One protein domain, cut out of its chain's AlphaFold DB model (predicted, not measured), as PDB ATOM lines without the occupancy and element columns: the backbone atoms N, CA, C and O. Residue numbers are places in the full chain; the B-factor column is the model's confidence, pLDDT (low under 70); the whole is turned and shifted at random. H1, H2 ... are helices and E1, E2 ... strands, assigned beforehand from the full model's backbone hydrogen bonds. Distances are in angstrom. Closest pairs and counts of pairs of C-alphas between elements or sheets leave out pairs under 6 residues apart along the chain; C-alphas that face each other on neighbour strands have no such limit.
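AT A GLANCE: This is residues 27 to 172 of the 212 residues of an uncharacterized protein of Candida albicans (strain SC5314 / ATCC MYA-2876) (UniProt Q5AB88). A strongly twisted sheet of five strands makes one wall, and H3 packs on one face of it, close to the middle of the domain. H2 crosses H3 at a wide angle, and the small helices H1 and H5 are joined to this body through their contacts with H2. The printed part has 146 residues with five named helices and five named strands, in the order H1 E1 E2 H2 H3 H4 E3 E4 E5 H5. The sheet is mixed, with the order E2 E1 E5 E3 E4; the class is mixed, helices and strands, with 66 residues, under half, in named elements. The whole is compact, with a radius of gyration of the C-alphas of 14.5 A, and spans 43 by 32 by 31 A.

IN THESE COORDINATES: In the sheet, E2 is residues 55 to 60, 16.4 A long, E1 is 46 to 51, 15.9 A, E5 is 140 to 145, 16.3 A, E3 is 107 to 111, 13.3 A, and E4 is 114 to 117, 10.1 A. H3 is residues 83 to 92, 14.2 A, from C-alpha 83 at (172.022, 336.259, 353.490). H2 is residues 61 to 71, 16.4 A. H1 is residues 27 to 34, 10.4 A, from C-alpha 27 at (167.808, 314.117, 344.937); H4 is 94 to 97, 5.1 A; H5 is 157 to 162, 8.5 A, ending at C-alpha 162 at (156.614, 336.285, 351.533).

HOW THE PARTS SIT: E2 and E1 form an antiparallel hairpin, with N 49 and O 57 2.8 A apart. E1 and E5 are parallel, with N 143 and O 50 at 2.8 A. E5 and E3 are antiparallel, with N 110 and O 142 at 2.8 A. E3 and E4 form an antiparallel hairpin, with N 116 and O 109 at 2.7 A. H3 is on the sheet, in two layers, a helix on one face of a sheet. H2, the hub, touches H3 about perpendicular at 77 degrees, closest at the C-alphas of Val 64 and Tyr 89, 6.1 A. H2 touches H1 at Cys 66 and Leu 33, C-alphas 6.3 A apart, and H5 at Tyr 71 and Gly 158, C-alphas 5.6 A apart. H4 is close to H3 but not clearly touching, with C-alphas 90 and 97 7.5 A apart. Every O i to N i+4 pair is within hydrogen-bond range in H1, H3 and H5; in H2 6 of 7 are, and H4 is too short for such a pair.

THE WHOLE: The C-alphas of Glu 40 and Asn 149 are the two farthest apart, 44.6 A. The printed part has no cut. The links H1 to E1, H2 to H3, E4 to E5 and E5 to H5 are long. Residues 116 to 117 of E4 pair antiparallel with residues 168 to 169. The mean pLDDT of the printed part is 77.8, and 47 residues are under 70, among them 33 to 44 and 149 to 172.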
ATOM      1  N   GLN A  27     167.135 314.192 346.225       67.12
ATOM      2  CA  GLN A  27     167.808 314.117 344.937       67.12
ATOM      3  C   GLN A  27     166.836 314.401 343.788       67.12
ATOM      4  O   GLN A  27     167.197 315.087 342.835       67.12
ATOM      5  N   TYR A  28     165.575 313.971 343.915       69.77
ATOM      6  CA  TYR A  28     164.519 314.336 342.969       69.77
ATOM      7  C   TYR A  28     164.264 315.846 342.970       69.77
ATOM      8  O   TYR A  28     164.210 316.462 341.907       69.77
ATOM      9  N   LEU A  29     164.181 316.463 344.153       68.27
ATOM     10  CA  LEU A  29     163.990 317.907 344.267       68.27
ATOM     11  C   LEU A  29     165.194 318.698 343.723       68.27
ATOM     12  O   LEU A  29     165.000 319.668 342.998       68.27
ATOM     13  N   MET A  30     166.430 318.268 343.992       65.38
ATOM     14  CA  MET A  30     167.632 318.903 343.429       65.38
ATOM     15  C   MET A  30     167.658 318.818 341.899       65.38
ATOM     16  O   MET A  30     167.971 319.807 341.236       65.38
ATOM     17  N   ASN A  31     167.272 317.673 341.329       70.59
ATOM     18  CA  ASN A  31     167.151 317.507 339.880       70.59
ATOM     19  C   ASN A  31     166.050 318.405 339.298       70.59
ATOM     20  O   ASN A  31     166.262 319.051 338.276       70.59
ATOM     21  N   TYR A  32     164.898 318.486 339.970       74.03
ATOM     22  CA  TYR A  32     163.783 319.345 339.572       74.03
ATOM     23  C   TYR A  32     164.135 320.838 339.615       74.03
ATOM     24  O   TYR A  32     163.750 321.595 338.729       74.03
ATOM     25  N   LEU A  33     164.874 321.281 340.634       68.55
ATOM     26  CA  LEU A  33     165.351 322.661 340.709       68.55
ATOM     27  C   LEU A  33     166.407 322.936 339.635       68.55
ATOM     28  O   LEU A  33     166.374 323.990 339.008       68.55
ATOM     29  N   SER A  34     167.302 321.978 339.383       66.17
ATOM     30  CA  SER A  34     168.352 322.111 338.368       66.17
ATOM     31  C   SER A  34     167.790 322.230 336.950       66.17
ATOM     32  O   SER A  34     168.328 322.987 336.152       66.17
ATOM     33  N   SER A  35     166.691 321.535 336.632       69.87
ATOM     34  CA  SER A  35     166.046 321.620 335.313       69.87
ATOM     35  C   SER A  35     165.265 322.917 335.080       69.87
ATOM     36  O   SER A  35     164.857 323.189 333.954       69.87
ATOM     37  N   ARG A  36     165.047 323.719 336.129       67.09
ATOM     38  CA  ARG A  36     164.363 325.018 336.056       67.09
ATOM     39  C   ARG A  36     165.308 326.214 336.069       67.09
ATOM     40  O   ARG A  36     164.819 327.342 336.046       67.09
ATOM     41  N   ILE A  37     166.621 325.984 336.104       60.24
ATOM     42  CA  ILE A  37     167.610 327.054 335.964       60.24
ATOM     43  C   ILE A  37     167.455 327.636 334.546       60.24
ATOM     44  O   ILE A  37     167.604 326.884 333.581       60.24
ATOM     45  N   PRO A  38     167.115 328.928 334.387       56.13
ATOM     46  CA  PRO A  38     167.021 329.550 333.070       56.13
ATOM     47  C   PRO A  38     168.381 329.499 332.363       56.13
ATOM     48  O   PRO A  38     169.389 329.874 332.955       56.13
ATOM     49  N   GLU A  39     168.416 329.083 331.092       55.81
ATOM     50  CA  GLU A  39     169.657 329.017 330.290       55.81
ATOM     51  C   GLU A  39     170.366 330.384 330.158       55.81
ATOM     52  O   GLU A  39     171.571 330.446 329.912       55.81
ATOM     53  N   GLU A  40     169.634 331.484 330.363       52.39
ATOM     54  CA  GLU A  40     170.152 332.857 330.310       52.39
ATOM     55  C   GLU A  40     171.018 333.244 331.528       52.39
ATOM     56  O   GLU A  40     171.759 334.221 331.456       52.39
ATOM     57  N   GLU A  41     171.016 332.467 332.619       52.00
ATOM     58  CA  GLU A  41     171.915 332.661 333.772       52.00
ATOM     59  C   GLU A  41     173.186 331.797 333.619       52.00
ATOM     60  O   GLU A  41     173.456 330.884 334.399       52.00
ATOM     61  N   THR A  42     173.958 332.027 332.552       48.31
ATOM     62  CA  THR A  42     175.126 331.193 332.195       48.31
ATOM     63  C   THR A  42     176.372 331.476 333.041       48.31
ATOM     64  O   THR A  42     177.239 330.607 333.164       48.31
ATOM     65  N   GLU A  43     176.466 332.644 333.679       55.04
ATOM     66  CA  GLU A  43     177.488 332.906 334.698       55.04
ATOM     67  C   GLU A  43     177.003 332.358 336.037       55.04
ATOM     68  O   GLU A  43     176.431 333.055 336.873       55.04
ATOM     69  N   VAL A  44     177.190 331.052 336.219       63.14
ATOM     70  CA  VAL A  44     176.811 330.355 337.447       63.14
ATOM     71  C   VAL A  44     177.755 330.801 338.561       63.14
ATOM     72  O   VAL A  44     178.783 330.176 338.810       63.14
ATOM     73  N   SER A  45     177.434 331.904 339.233       81.98
ATOM     74  CA  SER A  45     178.146 332.297 340.442       81.98
ATOM     75  C   SER A  45     177.967 331.194 341.490       81.98
ATOM     76  O   SER A  45     176.844 330.813 341.843       81.98
ATOM     77  N   GLU A  46     179.083 330.666 341.981       87.87
ATOM     78  CA  GLU A  46     179.121 329.653 343.031       87.87
ATOM     79  C   GLU A  46     179.714 330.246 344.307       87.87
ATOM     80  O   GLU A  46     180.664 331.028 344.274       87.87
ATOM     81  N   ILE A  47     179.153 329.851 345.446       91.37
ATOM     82  CA  ILE A  47     179.711 330.139 346.767       91.37
ATOM     83  C   ILE A  47     180.136 328.842 347.437       91.37
ATOM     84  O   ILE A  47     179.492 327.804 347.285       91.37
ATOM     85  N   THR A  48     181.195 328.916 348.234       92.31
ATOM     86  CA  THR A  48     181.667 327.793 349.041       92.31
ATOM     87  C   THR A  48     181.344 328.061 350.501       92.31
ATOM     88  O   THR A  48     181.842 329.014 351.099       92.31
ATOM     89  N   VAL A  49     180.527 327.202 351.097       91.96
ATOM     90  CA  VAL A  49     180.235 327.211 352.528       91.96
ATOM     91  C   VAL A  49     181.095 326.149 353.202       91.96
ATOM     92  O   VAL A  49     180.909 324.958 352.978       91.96
ATOM     93  N   VAL A  50     182.040 326.577 354.033       90.67
ATOM     94  CA  VAL A  50     182.896 325.689 354.826       90.67
ATOM     95  C   VAL A  50     182.188 325.362 356.136       90.67
ATOM     96  O   VAL A  50     181.867 326.260 356.914       90.67
ATOM     97  N   TYR A  51     181.956 324.083 356.381       87.53
ATOM     98  CA  TYR A  51     181.257 323.529 357.536       87.53
ATOM     99  C   TYR A  51     182.130 322.462 358.228       87.53
ATOM    100  O   TYR A  51     183.021 321.893 357.608       87.53
ATOM    101  N   ASP A  52     181.902 322.228 359.524       76.78
ATOM    102  CA  ASP A  52     182.523 321.167 360.344       76.78
ATOM    103  C   ASP A  52     184.023 320.931 360.093       76.78
ATOM    104  O   ASP A  52     184.473 319.912 359.571       76.78
ATOM    105  N   GLY A  53     184.823 321.943 360.416       69.43
ATOM    106  CA  GLY A  53     186.276 321.827 360.427       69.43
ATOM    107  C   GLY A  53     186.952 321.933 359.061       69.43
ATOM    108  O   GLY A  53     187.990 322.576 359.039       69.43
ATOM    109  N   ASN A  54     186.407 321.366 357.970       72.84
ATOM    110  CA  ASN A  54     186.935 321.472 356.588       72.84
ATOM    111  C   ASN A  54     185.990 320.933 355.479       72.84
ATOM    112  O   ASN A  54     186.423 320.752 354.339       72.84
ATOM    113  N   ALA A  55     184.719 320.639 355.764       85.72
ATOM    114  CA  ALA A  55     183.785 320.184 354.734       85.72
ATOM    115  C   ALA A  55     183.322 321.365 353.869       85.72
ATOM    116  O   ALA A  55     182.661 322.283 354.353       85.72
ATOM    117  N   ASN A  56     183.650 321.341 352.577       88.91
ATOM    118  CA  ASN A  56     183.267 322.394 351.639       88.91
ATOM    119  C   ASN A  56     181.967 322.032 350.922       88.91
ATOM    120  O   ASN A  56     181.894 321.024 350.221       88.91
ATOM    121  N   ILE A  57     180.959 322.887 351.059       90.94
ATOM    122  CA  ILE A  57     179.684 322.791 350.353       90.94
ATOM    123  C   ILE A  57     179.676 323.857 349.261       90.94
ATOM    124  O   ILE A  57     179.645 325.049 349.561       90.94
ATOM    125  N   ASN A  58     179.679 323.440 347.998       91.16
ATOM    126  CA  ASN A  58     179.543 324.364 346.874       91.16
ATOM    127  C   ASN A  58     178.062 324.560 346.548       91.16
ATOM    128  O   ASN A  58     177.327 323.593 346.346       91.16
ATOM    129  N   ILE A  59     177.624 325.815 346.519       91.57
ATOM    130  CA  ILE A  59     176.233 326.195 346.285       91.57
ATOM    131  C   ILE A  59     176.189 327.122 345.078       91.57
ATOM    132  O   ILE A  59     176.797 328.191 345.080       91.57
ATOM    133  N   LYS A  60     175.421 326.724 344.064       91.61
ATOM    134  CA  LYS A  60     175.099 327.573 342.915       91.61
ATOM    135  C   LYS A  60     174.059 328.605 343.328       91.61
ATOM    136  O   LYS A  60     173.003 328.236 343.848       91.61
ATOM    137  N   LEU A  61     174.317 329.884 343.067       90.70
ATOM    138  CA  LEU A  61     173.371 330.944 343.419       90.70
ATOM    139  C   LEU A  61     172.031 330.799 342.686       90.70
ATOM    140  O   LEU A  61     170.988 331.013 343.300       90.70
ATOM    141  N   CYS A  62     172.027 330.341 341.430       90.53
ATOM    142  CA  CYS A  62     170.787 330.101 340.686       90.53
ATOM    143  C   CYS A  62     169.883 329.069 341.384       90.53
ATOM    144  O   CYS A  62     168.663 329.206 341.372       90.53
ATOM    145  N   SER A  63     170.452 328.058 342.058       89.46
ATOM    146  CA  SER A  63     169.668 327.086 342.837       89.46
ATOM    147  C   SER A  63     168.974 327.739 344.035       89.46
ATOM    148  O   SER A  63     167.832 327.399 344.344       89.46
ATOM    149  N   VAL A  64     169.628 328.719 344.668       90.75
ATOM    150  CA  VAL A  64     169.019 329.537 345.725       90.75
ATOM    151  C   VAL A  64     167.871 330.357 345.138       90.75
ATOM    152  O   VAL A  64     166.757 330.282 345.650       90.75
ATOM    153  N   VAL A  65     168.100 331.072 344.031       90.00
ATOM    154  CA  VAL A  65     167.057 331.851 343.335       90.00
ATOM    155  C   VAL A  65     165.852 330.979 342.985       90.00
ATOM    156  O   VAL A  65     164.719 331.368 343.265       90.00
ATOM    157  N   CYS A  66     166.081 329.786 342.430       88.42
ATOM    158  CA  CYS A  66     165.022 328.848 342.064       88.42
ATOM    159  C   CYS A  66     164.165 328.461 343.270       88.42
ATOM    160  O   CYS A  66     162.941 328.525 343.183       88.42
ATOM    161  N   LEU A  67     164.790 328.104 344.397       87.48
ATOM    162  CA  LEU A  67     164.064 327.771 345.622       87.48
ATOM    163  C   LEU A  67     163.224 328.957 346.110       87.48
ATOM    164  O   LEU A  67     162.046 328.794 346.420       87.48
ATOM    165  N   ILE A  68     163.811 330.153 346.168       87.56
ATOM    166  CA  ILE A  68     163.125 331.341 346.682       87.56
ATOM    167  C   ILE A  68     161.952 331.748 345.777       87.56
ATOM    168  O   ILE A  68     160.851 332.012 346.264       87.56
ATOM    169  N   ASN A  69     162.149 331.735 344.460       87.29
ATOM    170  CA  ASN A  69     161.135 332.122 343.478       87.29
ATOM    171  C   ASN A  69     159.940 331.159 343.397       87.29
ATOM    172  O   ASN A  69     158.936 331.516 342.788       87.29
ATOM    173  N   ILE A  70     160.011 329.968 344.005       84.45
ATOM    174  CA  ILE A  70     158.838 329.092 344.162       84.45
ATOM    175  C   ILE A  70     157.822 329.708 345.130       84.45
ATOM    176  O   ILE A  70     156.619 329.577 344.915       84.45
ATOM    177  N   TYR A  71     158.295 330.381 346.182       80.02
ATOM    178  CA  TYR A  71     157.442 330.917 347.246       80.02
ATOM    179  C   TYR A  71     157.117 332.404 347.069       80.02
ATOM    180  O   TYR A  71     156.139 332.890 347.632       80.02
ATOM    181  N   LEU A  72     157.923 333.144 346.303       78.09
ATOM    182  CA  LEU A  72     157.694 334.568 346.075       78.09
ATOM    183  C   LEU A  72     156.713 334.830 344.928       78.09
ATOM    184  O   LEU A  72     156.876 334.334 343.817       78.09
ATOM    185  N   HIS A  73     155.763 335.737 345.160       75.72
ATOM    186  CA  HIS A  73     154.919 336.287 344.093       75.72
ATOM    187  C   HIS A  73     155.709 337.174 343.120       75.72
ATOM    188  O   HIS A  73     155.453 337.166 341.917       75.72
ATOM    189  N   LYS A  74     156.676 337.944 343.637       81.23
ATOM    190  CA  LYS A  74     157.594 338.758 342.835       81.23
ATOM    191  C   LYS A  74     158.917 338.015 342.703       81.23
ATOM    192  O   LYS A  74     159.638 337.883 343.687       81.23
ATOM    193  N   LYS A  75     159.232 337.566 341.488       84.78
ATOM    194  CA  LYS A  75     160.508 336.906 341.206       84.78
ATOM    195  C   LYS A  75     161.680 337.853 341.468       84.78
ATOM    196  O   LYS A  75     161.604 339.035 341.128       84.78
ATOM    197  N   ILE A  76     162.741 337.310 342.051       87.32
ATOM    198  CA  ILE A  76     164.029 337.974 342.262       87.32
ATOM    199  C   ILE A  76     165.088 337.378 341.332       87.32
ATOM    200  O   ILE A  76     164.944 336.238 340.883       87.32
ATOM    201  N   THR A  77     166.143 338.143 341.065       89.70
ATOM    202  CA  THR A  77     167.330 337.690 340.327       89.70
ATOM    203  C   THR A  77     168.458 337.311 341.291       89.70
ATOM    204  O   THR A  77     168.357 337.498 342.508       89.70
ATOM    205  N   VAL A  78     169.560 336.788 340.747       89.06
ATOM    206  CA  VAL A  78     170.777 336.456 341.506       89.06
ATOM    207  C   VAL A  78     171.337 337.675 342.267       89.06
ATOM    208  O   VAL A  78     171.766 337.542 343.415       89.06
ATOM    209  N   GLU A  79     171.255 338.876 341.687       89.31
ATOM    210  CA  GLU A  79     171.733 340.142 342.276       89.31
ATOM    211  C   GLU A  79     170.969 340.566 343.544       89.31
ATOM    212  O   GLU A  79     171.503 341.249 344.424       89.31
ATOM    213  N   ASP A  80     169.713 340.130 343.663       89.13
ATOM    214  CA  ASP A  80     168.829 340.429 344.789       89.13
ATOM    215  C   ASP A  80     168.931 339.392 345.923       89.13
ATOM    216  O   ASP A  80     168.243 339.505 346.946       89.13
ATOM    217  N   LEU A  81     169.780 338.368 345.779       90.54
ATOM    218  CA  LEU A  81     169.971 337.377 346.831       90.54
ATOM    219  C   LEU A  81     170.543 338.012 348.097       90.54
ATOM    220  O   LEU A  81     171.502 338.779 348.058       90.54
ATOM    221  N   THR A  82     169.992 337.625 349.244       89.79
ATOM    222  CA  THR A  82     170.417 338.092 350.565       89.79
ATOM    223  C   THR A  82     170.934 336.935 351.402       89.79
ATOM    224  O   THR A  82     170.687 335.762 351.107       89.79
ATOM    225  N   VAL A  83     171.607 337.259 352.502       89.25
ATOM    226  CA  VAL A  83     172.022 336.259 353.490       89.25
ATOM    227  C   VAL A  83     170.816 335.485 354.053       89.25
ATOM    228  O   VAL A  83     170.934 334.296 354.337       89.25
ATOM    229  N   ASN A  84     169.631 336.100 354.143       85.32
ATOM    230  CA  ASN A  84     168.407 335.409 354.564       85.32
ATOM    231  C   ASN A  84     167.970 334.336 353.565       85.32
ATOM    232  O   ASN A  84     167.606 333.238 353.976       85.32
ATOM    233  N   HIS A  85     168.045 334.630 352.266       88.55
ATOM    234  CA  HIS A  85     167.761 333.637 351.229       88.55
ATOM    235  C   HIS A  85     168.712 332.440 351.346       88.55
ATOM    236  O   HIS A  85     168.280 331.293 351.248       88.55
ATOM    237  N   LEU A  86     169.986 332.700 351.657       91.47
ATOM    238  CA  LEU A  86     170.961 331.644 351.905       91.47
ATOM    239  C   LEU A  86     170.636 330.829 353.167       91.47
ATOM    240  O   LEU A  86     170.695 329.605 353.121       91.47
ATOM    241  N   PHE A  87     170.243 331.464 354.277       90.26
ATOM    242  CA  PHE A  87     169.810 330.734 355.478       90.26
ATOM    243  C   PHE A  87     168.617 329.822 355.202       90.26
ATOM    244  O   PHE A  87     168.628 328.668 355.623       90.26
ATOM    245  N   VAL A  88     167.617 330.319 354.471       87.41
ATOM    246  CA  VAL A  88     166.446 329.526 354.088       87.41
ATOM    247  C   VAL A  88     166.852 328.346 353.213       87.41
ATOM    248  O   VAL A  88     166.402 327.233 353.465       87.41
ATOM    249  N   TYR A  89     167.746 328.550 352.245       90.62
ATOM    250  CA  TYR A  89     168.272 327.462 351.422       90.62
ATOM    251  C   TYR A  89     168.990 326.393 352.260       90.62
ATOM    252  O   TYR A  89     168.688 325.206 352.142       90.62
ATOM    253  N   LEU A  90     169.899 326.800 353.151       91.71
ATOM    254  CA  LEU A  90     170.627 325.872 354.023       91.71
ATOM    255  C   LEU A  90     169.681 325.092 354.945       91.71
ATOM    256  O   LEU A  90     169.857 323.888 355.118       91.71
ATOM    257  N   PHE A  91     168.674 325.764 355.505       89.06
ATOM    258  CA  PHE A  91     167.654 325.144 356.347       89.06
ATOM    259  C   PHE A  91     166.785 324.159 355.554       89.06
ATOM    260  O   PHE A  91     166.599 323.024 355.978       89.06
ATOM    261  N   TYR A  92     166.315 324.541 354.365       87.52
ATOM    262  CA  TYR A  92     165.482 323.682 353.518       87.52
ATOM    263  C   TYR A  92     166.216 322.402 353.083       87.52
ATOM    264  O   TYR A  92     165.631 321.320 353.022       87.52
ATOM    265  N   HIS A  93     167.522 322.502 352.820       89.85
ATOM    266  CA  HIS A  93     168.355 321.376 352.391       89.85
ATOM    267  C   HIS A  93     169.139 320.703 353.530       89.85
ATOM    268  O   HIS A  93     170.016 319.879 353.258       89.85
ATOM    269  N   GLN A  94     168.818 320.990 354.794       88.16
ATOM    270  CA  GLN A  94     169.608 320.571 355.956       88.16
ATOM    271  C   GLN A  94     169.885 319.065 356.050       88.16
ATOM    272  O   GLN A  94     171.010 318.659 356.341       88.16
ATOM    273  N   HIS A  95     168.896 318.225 355.732       85.83
ATOM    274  CA  HIS A  95     169.059 316.773 355.788       85.83
ATOM    275  C   HIS A  95     170.078 316.271 354.762       85.83
ATOM    276  O   HIS A  95     170.776 315.301 355.022       85.83
ATOM    277  N   ASN A  96     170.227 316.959 353.630       86.66
ATOM    278  CA  ASN A  96     171.177 316.558 352.590       86.66
ATOM    279  C   ASN A  96     172.555 317.150 352.821       86.66
ATOM    280  O   ASN A  96     173.557 316.510 352.529       86.66
ATOM    281  N   LEU A  97     172.596 318.390 353.307       87.99
ATOM    282  CA  LEU A  97     173.839 319.121 353.507       87.99
ATOM    283  C   LEU A  97     174.562 318.686 354.782       87.99
ATOM    284  O   LEU A  97     175.789 318.651 354.804       87.99
ATOM    285  N   PHE A  98     173.812 318.361 355.837       86.24
ATOM    286  CA  PHE A  98     174.365 318.136 357.174       86.24
ATOM    287  C   PHE A  98     173.972 316.789 357.787       86.24
ATOM    288  O   PHE A  98     174.543 316.418 358.809       86.24
ATOM    289  N   ASN A  99     173.008 316.067 357.198       85.48
ATOM    290  CA  ASN A  99     172.466 314.809 357.727       85.48
ATOM    291  C   ASN A  99     172.002 314.895 359.197       85.48
ATOM    292  O   ASN A  99     172.090 313.931 359.956       85.48
ATOM    293  N   LYS A 100     171.520 316.072 359.609       84.38
ATOM    294  CA  LYS A 100     170.978 316.327 360.945       84.38
ATOM    295  C   LYS A 100     169.838 317.337 360.879       84.38
ATOM    296  O   LYS A 100     169.780 318.153 359.960       84.38
ATOM    297  N   GLU A 101     168.929 317.245 361.841       83.49
ATOM    298  CA  GLU A 101     167.851 318.214 362.025       83.49
ATOM    299  C   GLU A 101     168.397 319.433 362.774       83.49
ATOM    300  O   GLU A 101     169.009 319.305 363.836       83.49
ATOM    301  N   ILE A 102     168.241 320.606 362.173       85.03
ATOM    302  CA  ILE A 102     168.792 321.881 362.621       85.03
ATOM    303  C   ILE A 102     167.667 322.915 362.591       85.03
ATOM    304  O   ILE A 102     166.856 322.972 361.672       85.03
ATOM    305  N   TYR A 103     167.633 323.794 363.578       85.19
ATOM    306  CA  TYR A 103     166.749 324.954 363.556       85.19
ATOM    307  C   TYR A 103     167.455 326.145 362.913       85.19
ATOM    308  O   TYR A 103     168.665 326.333 363.052       85.19
ATOM    309  N   ILE A 104     166.706 326.983 362.197       83.29
ATOM    310  CA  ILE A 104     167.293 328.087 361.424       83.29
ATOM    311  C   ILE A 104     168.121 329.062 362.286       83.29
ATOM    312  O   ILE A 104     169.105 329.634 361.817       83.29
ATOM    313  N   ASP A 105     167.783 329.226 363.564       81.26
ATOM    314  CA  ASP A 105     168.471 330.101 364.517       81.26
ATOM    315  C   ASP A 105     169.784 329.516 365.082       81.26
ATOM    316  O   ASP A 105     170.601 330.260 365.655       81.26
ATOM    317  N   GLN A 106     170.024 328.217 364.867       86.08
ATOM    318  CA  GLN A 106     171.297 327.541 365.129       86.08
ATOM    319  C   GLN A 106     172.353 327.867 364.067       86.08
ATOM    320  O   GLN A 106     173.552 327.791 364.361       86.08
ATOM    321  N   LEU A 107     171.932 328.267 362.862       88.21
ATOM    322  CA  LEU A 107     172.823 328.589 361.751       88.21
ATOM    323  C   LEU A 107     173.499 329.948 361.964       88.21
ATOM    324  O   LEU A 107     172.854 330.975 362.200       88.21
ATOM    325  N   LYS A 108     174.829 329.973 361.837       89.52
ATOM    326  CA  LYS A 108     175.621 331.206 361.853       89.52
ATOM    327  C   LYS A 108     176.599 331.209 360.706       89.52
ATOM    328  O   LYS A 108     177.481 330.361 360.647       89.52
ATOM    329  N   LEU A 109     176.475 332.204 359.846       91.09
ATOM    330  CA  LEU A 109     177.409 332.417 358.756       91.09
ATOM    331  C   LEU A 109     178.457 333.439 359.180       91.09
ATOM    332  O   LEU A 109     178.156 334.413 359.868       91.09
ATOM    333  N   VAL A 110     179.701 333.222 358.786       90.07
ATOM    334  CA  VAL A 110     180.786 334.181 358.954       90.07
ATOM    335  C   VAL A 110     181.404 334.433 357.593       90.07
ATOM    336  O   VAL A 110     181.803 333.500 356.905       90.07
ATOM    337  N   HIS A 111     181.501 335.698 357.213       90.15
ATOM    338  CA  HIS A 111     182.120 336.118 355.962       90.15
ATOM    339  C   HIS A 111     182.941 337.374 356.227       90.15
ATOM    340  O   HIS A 111     182.455 338.296 356.880       90.15
ATOM    341  N   LEU A 112     184.216 337.360 355.822       87.51
ATOM    342  CA  LEU A 112     185.184 338.434 356.099       87.51
ATOM    343  C   LEU A 112     185.135 338.926 357.562       87.51
ATOM    344  O   LEU A 112     185.027 340.114 357.840       87.51
ATOM    345  N   GLY A 113     185.110 337.995 358.523       84.06
ATOM    346  CA  GLY A 113     185.050 338.304 359.959       84.06
ATOM    347  C   GLY A 113     183.698 338.817 360.477       84.06
ATOM    348  O   GLY A 113     183.476 338.825 361.690       84.06
ATOM    349  N   LYS A 114     182.762 339.178 359.595       85.05
ATOM    350  CA  LYS A 114     181.401 339.567 359.960       85.05
ATOM    351  C   LYS A 114     180.563 338.336 360.245       85.05
ATOM    352  O   LYS A 114     180.593 337.366 359.493       85.05
ATOM    353  N   LYS A 115     179.816 338.378 361.347       86.75
ATOM    354  CA  LYS A 115     178.992 337.266 361.809       86.75
ATOM    355  C   LYS A 115     177.523 337.554 361.573       86.75
ATOM    356  O   LYS A 115     176.961 338.488 362.142       86.75
ATOM    357  N   TYR A 116     176.912 336.643 360.846       86.57
ATOM    358  CA  TYR A 116     175.526 336.656 360.464       86.57
ATOM    359  C   TYR A 116     174.769 335.555 361.226       86.57
ATOM    360  O   TYR A 116     175.201 334.404 361.246       86.57
ATOM    361  N   GLN A 117     173.660 335.890 361.889       84.03
ATOM    362  CA  GLN A 117     172.773 334.928 362.543       84.03
ATOM    363  C   GLN A 117     171.314 335.312 362.298       84.03
ATOM    364  O   GLN A 117     170.939 336.462 362.518       84.03
ATOM    365  N   PHE A 118     170.496 334.331 361.925       74.82
ATOM    366  CA  PHE A 118     169.055 334.501 361.799       74.82
ATOM    367  C   PHE A 118     168.419 334.972 363.121       74.82
ATOM    368  O   PHE A 118     168.721 334.440 364.192       74.82
ATOM    369  N   SER A 119     167.558 335.989 363.073       66.93
ATOM    370  CA  SER A 119     166.859 336.499 364.257       66.93
ATOM    371  C   SER A 119     165.551 337.161 363.859       66.93
ATOM    372  O   SER A 119     165.554 338.074 363.051       66.93
ATOM    373  N   THR A 120     164.453 336.761 364.491       58.71
ATOM    374  CA  THR A 120     163.112 337.323 364.257       58.71
ATOM    375  C   THR A 120     162.910 338.719 364.857       58.71
ATOM    376  O   THR A 120     161.928 339.385 364.553       58.71
ATOM    377  N   LEU A 121     163.813 339.166 365.739       52.53
ATOM    378  CA  LEU A 121     163.561 340.278 366.662       52.53
ATOM    379  C   LEU A 121     163.924 341.672 366.126       52.53
ATOM    380  O   LEU A 121     163.627 342.659 366.795       52.53
ATOM    381  N   HIS A 122     164.584 341.800 364.971       53.02
ATOM    382  CA  HIS A 122     165.199 343.078 364.587       53.02
ATOM    383  C   HIS A 122     165.024 343.424 363.120       53.02
ATOM    384  O   HIS A 122     165.261 342.567 362.286       53.02
ATOM    385  N   SER A 123     164.672 344.689 362.849       54.33
ATOM    386  CA  SER A 123     164.141 345.266 361.602       54.33
ATOM    387  C   SER A 123     165.160 345.583 360.497       54.33
ATOM    388  O   SER A 123     164.824 346.285 359.544       54.33
ATOM    389  N   ILE A 124     166.418 345.155 360.626       64.49
ATOM    390  CA  ILE A 124     167.458 345.544 359.665       64.49
ATOM    391  C   ILE A 124     167.308 344.682 358.402       64.49
ATOM    392  O   ILE A 124     167.149 343.462 358.526       64.49
ATOM    393  N   PRO A 125     167.345 345.278 357.194       72.55
ATOM    394  CA  PRO A 125     167.340 344.506 355.959       72.55
ATOM    395  C   PRO A 125     168.549 343.567 355.915       72.55
ATOM    396  O   PRO A 125     169.663 343.938 356.288       72.55
ATOM    397  N   SER A 126     168.320 342.333 355.468       81.84
ATOM    398  CA  SER A 126     169.398 341.362 355.282       81.84
ATOM    399  C   SER A 126     170.326 341.831 354.158       81.84
ATOM    400  O   SER A 126     169.823 342.226 353.101       81.84
ATOM    401  N   PRO A 127     171.654 341.798 354.352       87.48
ATOM    402  CA  PRO A 127     172.581 342.267 353.337       87.48
ATOM    403  C   PRO A 127     172.561 341.349 352.111       87.48
ATOM    404  O   PRO A 127     172.386 340.127 352.216       87.48
ATOM    405  N   ARG A 128     172.742 341.954 350.940       90.68
ATOM    406  CA  ARG A 128     172.808 341.287 349.644       90.68
ATOM    407  C   ARG A 128     174.136 340.564 349.475       90.68
ATOM    408  O   ARG A 128     175.198 341.101 349.784       90.68
ATOM    409  N   LEU A 129     174.086 339.353 348.938       90.98
ATOM    410  CA  LEU A 129     175.265 338.516 348.751       90.98
ATOM    411  C   LEU A 129     176.264 339.168 347.782       90.98
ATOM    412  O   LEU A 129     177.447 339.274 348.097       90.98
ATOM    413  N   ILE A 130     175.793 339.652 346.632       89.51
ATOM    414  CA  ILE A 130     176.669 340.239 345.608       89.51
ATOM    415  C   ILE A 130     177.061 341.671 345.982       89.51
ATOM    416  O   ILE A 130     178.239 341.946 346.188       89.51
ATOM    417  N   HIS A 131     176.094 342.578 346.139       87.58
ATOM    418  CA  HIS A 131     176.408 343.998 346.336       87.58
ATOM    419  C   HIS A 131     177.043 344.324 347.696       87.58
ATOM    420  O   HIS A 131     177.994 345.104 347.740       87.58
ATOM    421  N   ASP A 132     176.554 343.731 348.792       88.24
ATOM    422  CA  ASP A 132     177.016 344.096 350.138       88.24
ATOM    423  C   ASP A 132     178.164 343.201 350.619       88.24
ATOM    424  O   ASP A 132     179.115 343.687 351.237       88.24
ATOM    425  N   LEU A 133     178.085 341.893 350.353       88.78
ATOM    426  CA  LEU A 133     179.113 340.931 350.766       88.78
ATOM    427  C   LEU A 133     180.200 340.725 349.703       88.78
ATOM    428  O   LEU A 133     181.270 340.236 350.050       88.78
ATOM    429  N   GLN A 134     179.989 341.110 348.441       88.90
ATOM    430  CA  GLN A 134     180.965 340.912 347.360       88.90
ATOM    431  C   GLN A 134     181.413 339.450 347.229       88.90
ATOM    432  O   GLN A 134     182.608 339.164 347.095       88.90
ATOM    433  N   ILE A 135     180.467 338.507 347.284       89.23
ATOM    434  CA  ILE A 135     180.784 337.070 347.222       89.23
ATOM    435  C   ILE A 135     181.506 336.661 345.934       89.23
ATOM    436  O   ILE A 135     182.285 335.724 345.962       89.23
ATOM    437  N   GLU A 136     181.343 337.387 344.831       87.90
ATOM    438  CA  GLU A 136     182.098 337.128 343.596       87.90
ATOM    439  C   GLU A 136     183.609 337.280 343.808       87.90
ATOM    440  O   GLU A 136     184.414 336.540 343.250       87.90
ATOM    441  N   ARG A 137     184.003 338.227 344.667       88.52
ATOM    442  CA  ARG A 137     185.401 338.455 345.037       88.52
ATOM    443  C   ARG A 137     185.843 337.573 346.202       88.52
ATOM    444  O   ARG A 137     187.008 337.186 346.275       88.52
ATOM    445  N   TYR A 138     184.927 337.292 347.124       90.08
ATOM    446  CA  TYR A 138     185.173 336.511 348.333       90.08
ATOM    447  C   TYR A 138     184.084 335.436 348.496       90.08
ATOM    448  O   TYR A 138     183.189 335.606 349.328       90.08
ATOM    449  N   PRO A 139     184.142 334.330 347.729       91.20
ATOM    450  CA  PRO A 139     183.038 333.365 347.623       91.20
ATOM    451  C   PRO A 139     182.914 332.428 348.823       91.20
ATOM    452  O   PRO A 139     181.982 331.630 348.899       91.20
ATOM    453  N   THR A 140     183.853 332.497 349.765       91.75
ATOM    454  CA  THR A 140     183.912 331.586 350.904       91.75
ATOM    455  C   THR A 140     183.184 332.153 352.118       91.75
ATOM    456  O   THR A 140     183.552 333.205 352.644       91.75
ATOM    457  N   LEU A 141     182.201 331.410 352.620       92.86
ATOM    458  CA  LEU A 141     181.556 331.648 353.909       92.86
ATOM    459  C   LEU A 141     181.884 330.501 354.862       92.86
ATOM    460  O   LEU A 141     181.964 329.349 354.453       92.86
ATOM    461  N   LEU A 142     182.029 330.795 356.148       92.17
ATOM    462  CA  LEU A 142     182.126 329.773 357.187       92.17
ATOM    463  C   LEU A 142     180.754 329.583 357.825       92.17
ATOM    464  O   LEU A 142     180.138 330.555 358.263       92.17
ATOM    465  N   LEU A 143     180.293 328.344 357.927       92.86
ATOM    466  CA  LEU A 143     179.074 327.988 358.636       92.86
ATOM    467  C   LEU A 143     179.418 327.359 359.983       92.86
ATOM    468  O   LEU A 143     180.120 326.356 360.072       92.86
ATOM    469  N   ASN A 144     178.863 327.935 361.041       89.70
ATOM    470  CA  ASN A 144     178.895 327.383 362.382       89.70
ATOM    471  C   ASN A 144     177.463 327.051 362.811       89.70
ATOM    472  O   ASN A 144     176.599 327.931 362.823       89.70
ATOM    473  N   ILE A 145     177.238 325.791 363.166       88.55
ATOM    474  CA  ILE A 145     175.965 325.299 363.680       88.55
ATOM    475  C   ILE A 145     176.121 325.122 365.183       88.55
ATOM    476  O   ILE A 145     176.968 324.359 365.639       88.55
ATOM    477  N   LYS A 146     175.315 325.845 365.961       84.61
ATOM    478  CA  LYS A 146     175.297 325.668 367.412       84.61
ATOM    479  C   LYS A 146     174.426 324.484 367.814       84.61
ATOM    480  O   LYS A 146     173.228 324.512 367.567       84.61
ATOM    481  N   GLU A 147     175.008 323.542 368.541       78.28
ATOM    482  CA  GLU A 147     174.329 322.324 369.011       78.28
ATOM    483  C   GLU A 147     173.747 322.450 370.433       78.28
ATOM    484  O   GLU A 147     173.385 321.455 371.050       78.28
ATOM    485  N   ASP A 148     173.651 323.671 370.972       74.40
ATOM    486  CA  ASP A 148     173.107 323.918 372.318       74.40
ATOM    487  C   ASP A 148     171.603 323.531 372.413       74.40
ATOM    488  O   ASP A 148     170.933 323.355 371.398       74.40
ATOM    489  N   ASN A 149     171.039 323.434 373.629       60.62
ATOM    490  CA  ASN A 149     169.606 323.168 373.862       60.62
ATOM    491  C   ASN A 149     168.723 324.293 373.283       60.62
ATOM    492  O   ASN A 149     168.388 325.254 373.980       60.62
ATOM    493  N   TYR A 150     168.361 324.186 372.008       64.22
ATOM    494  CA  TYR A 150     167.454 325.107 371.332       64.22
ATOM    495  C   TYR A 150     166.010 324.616 371.435       64.22
ATOM    496  O   TYR A 150     165.727 323.423 371.332       64.22
ATOM    497  N   LEU A 151     165.091 325.558 371.649       60.32
ATOM    498  CA  LEU A 151     163.663 325.295 371.522       60.32
ATOM    499  C   LEU A 151     163.318 325.233 370.029       60.32
ATOM    500  O   LEU A 151     163.785 326.098 369.286       60.32
ATOM    501  N   PRO A 152     162.496 324.266 369.590       62.17
ATOM    502  CA  PRO A 152     162.067 324.191 368.204       62.17
ATOM    503  C   PRO A 152     161.397 325.499 367.782       62.17
ATOM    504  O   PRO A 152     160.337 325.863 368.295       62.17
ATOM    505  N   PHE A 153     162.014 326.208 366.839       62.47
ATOM    506  CA  PHE A 153     161.374 327.314 366.145       62.47
ATOM    507  C   PHE A 153     160.775 326.778 364.846       62.47
ATOM    508  O   PHE A 153     161.499 326.495 363.890       62.47
ATOM    509  N   ASN A 154     159.449 326.635 364.815       59.71
ATOM    510  CA  ASN A 154     158.730 326.304 363.589       59.71
ATOM    511  C   ASN A 154     158.766 327.511 362.649       59.71
ATOM    512  O   ASN A 154     157.939 328.418 362.740       59.71
ATOM    513  N   LEU A 155     159.749 327.522 361.754       65.56
ATOM    514  CA  LEU A 155     159.796 328.458 360.645       65.56
ATOM    515  C   LEU A 155     158.855 327.970 359.541       65.56
ATOM    516  O   LEU A 155     159.143 326.979 358.871       65.56
ATOM    517  N   ASP A 156     157.773 328.703 359.295       66.75
ATOM    518  CA  ASP A 156     157.068 328.591 358.021       66.75
ATOM    519  C   ASP A 156     157.891 329.318 356.948       66.75
ATOM    520  O   ASP A 156     157.943 330.549 356.897       66.75
ATOM    521  N   VAL A 157     158.572 328.536 356.108       63.84
ATOM    522  CA  VAL A 157     159.421 329.040 355.021       63.84
ATOM    523  C   VAL A 157     158.616 329.896 354.040       63.84
ATOM    524  O   VAL A 157     159.096 330.948 353.620       63.84
ATOM    525  N   GLY A 158     157.393 329.482 353.696       59.97
ATOM    526  CA  GLY A 158     156.544 330.209 352.754       59.97
ATOM    527  C   GLY A 158     156.111 331.557 353.324       59.97
ATOM    528  O   GLY A 158     156.250 332.591 352.665       59.97
ATOM    529  N   TYR A 159     155.669 331.567 354.582       65.08
ATOM    530  CA  TYR A 159     155.324 332.802 355.284       65.08
ATOM    531  C   TYR A 159     156.536 333.728 355.464       65.08
ATOM    532  O   TYR A 159     156.437 334.928 355.230       65.08
ATOM    533  N   TYR A 160     157.701 333.190 355.824       64.68
ATOM    534  CA  TYR A 160     158.906 333.991 356.050       64.68
ATOM    535  C   TYR A 160     159.457 334.629 354.768       64.68
ATOM    536  O   TYR A 160     159.907 335.774 354.784       64.68
ATOM    537  N   LEU A 161     159.433 333.900 353.647       61.00
ATOM    538  CA  LEU A 161     159.886 334.438 352.364       61.00
ATOM    539  C   LEU A 161     158.933 335.511 351.832       61.00
ATOM    540  O   LEU A 161     159.387 336.536 351.328       61.00
ATOM    541  N   THR A 162     157.622 335.306 351.973       55.61
ATOM    542  CA  THR A 162     156.614 336.285 351.533       55.61
ATOM    543  C   THR A 162     156.581 337.526 352.422       55.61
ATOM    544  O   THR A 162     156.461 338.643 351.922       55.61
ATOM    545  N   CYS A 163     156.752 337.352 353.730       51.72
ATOM    546  CA  CYS A 163     156.831 338.429 354.701       51.72
ATOM    547  C   CYS A 163     158.297 338.639 355.075       51.72
ATOM    548  O   CYS A 163     158.688 338.152 356.128       51.72
ATOM    549  N   GLN A 164     159.098 339.315 354.232       51.10
ATOM    550  CA  GLN A 164     160.523 339.621 354.468       51.10
ATOM    551  C   GLN A 164     160.798 340.012 355.932       51.10
ATOM    552  O   GLN A 164     160.742 341.185 356.303       51.10
ATOM    553  N   GLN A 165     161.085 339.026 356.778       46.49
ATOM    554  CA  GLN A 165     161.387 339.254 358.176       46.49
ATOM    555  C   GLN A 165     162.900 339.376 358.320       46.49
ATOM    556  O   GLN A 165     163.713 338.900 357.525       46.49
ATOM    557  N   THR A 166     163.240 340.220 359.264       43.52
ATOM    558  CA  THR A 166     164.411 341.077 359.271       43.52
ATOM    559  C   THR A 166     165.557 340.428 360.058       43.52
ATOM    560  O   THR A 166     165.406 339.319 360.554       43.52
ATOM    561  N   PHE A 167     166.747 341.034 360.094       45.28
ATOM    562  CA  PHE A 167     167.987 340.370 360.513       45.28
ATOM    563  C   PHE A 167     168.767 341.128 361.608       45.28
ATOM    564  O   PHE A 167     168.595 342.333 361.793       45.28
ATOM    565  N   VAL A 168     169.688 340.438 362.305       45.22
ATOM    566  CA  VAL A 168     170.700 341.067 363.177       45.22
ATOM    567  C   VAL A 168     172.086 340.883 362.583       45.22
ATOM    568  O   VAL A 168     172.694 339.817 362.721       45.22
ATOM    569  N   ASP A 169     172.637 341.953 362.014       45.99
ATOM    570  CA  ASP A 169     174.080 342.024 361.840       45.99
ATOM    571  C   ASP A 169     174.730 342.111 363.229       45.99
ATOM    572  O   ASP A 169     174.670 343.137 363.907       45.99
ATOM    573  N   LYS A 170     175.305 340.996 363.699       51.94
ATOM    574  CA  LYS A 170     176.150 340.986 364.902       51.94
ATOM    575  C   LYS A 170     177.601 341.279 364.557       51.94
ATOM    576  O   LYS A 170     178.446 341.221 365.459       51.94
ATOM    577  N   SER A 171     177.923 341.558 363.291       51.82
ATOM    578  CA  SER A 171     179.221 342.106 362.964       51.82
ATOM    579  C   SER A 171     179.397 343.351 363.807       51.82
ATOM    580  O   SER A 171     178.552 344.239 363.897       51.82
ATOM    581  N   THR A 172     180.527 343.421 364.484       49.59
ATOM    582  CA  THR A 172     180.898 344.639 365.172       49.59
ATOM    583  C   THR A 172     181.111 345.782 364.156       49.59
ATOM    584  O   THR A 172     181.304 346.921 364.561       49.59
TER     585      THR A 172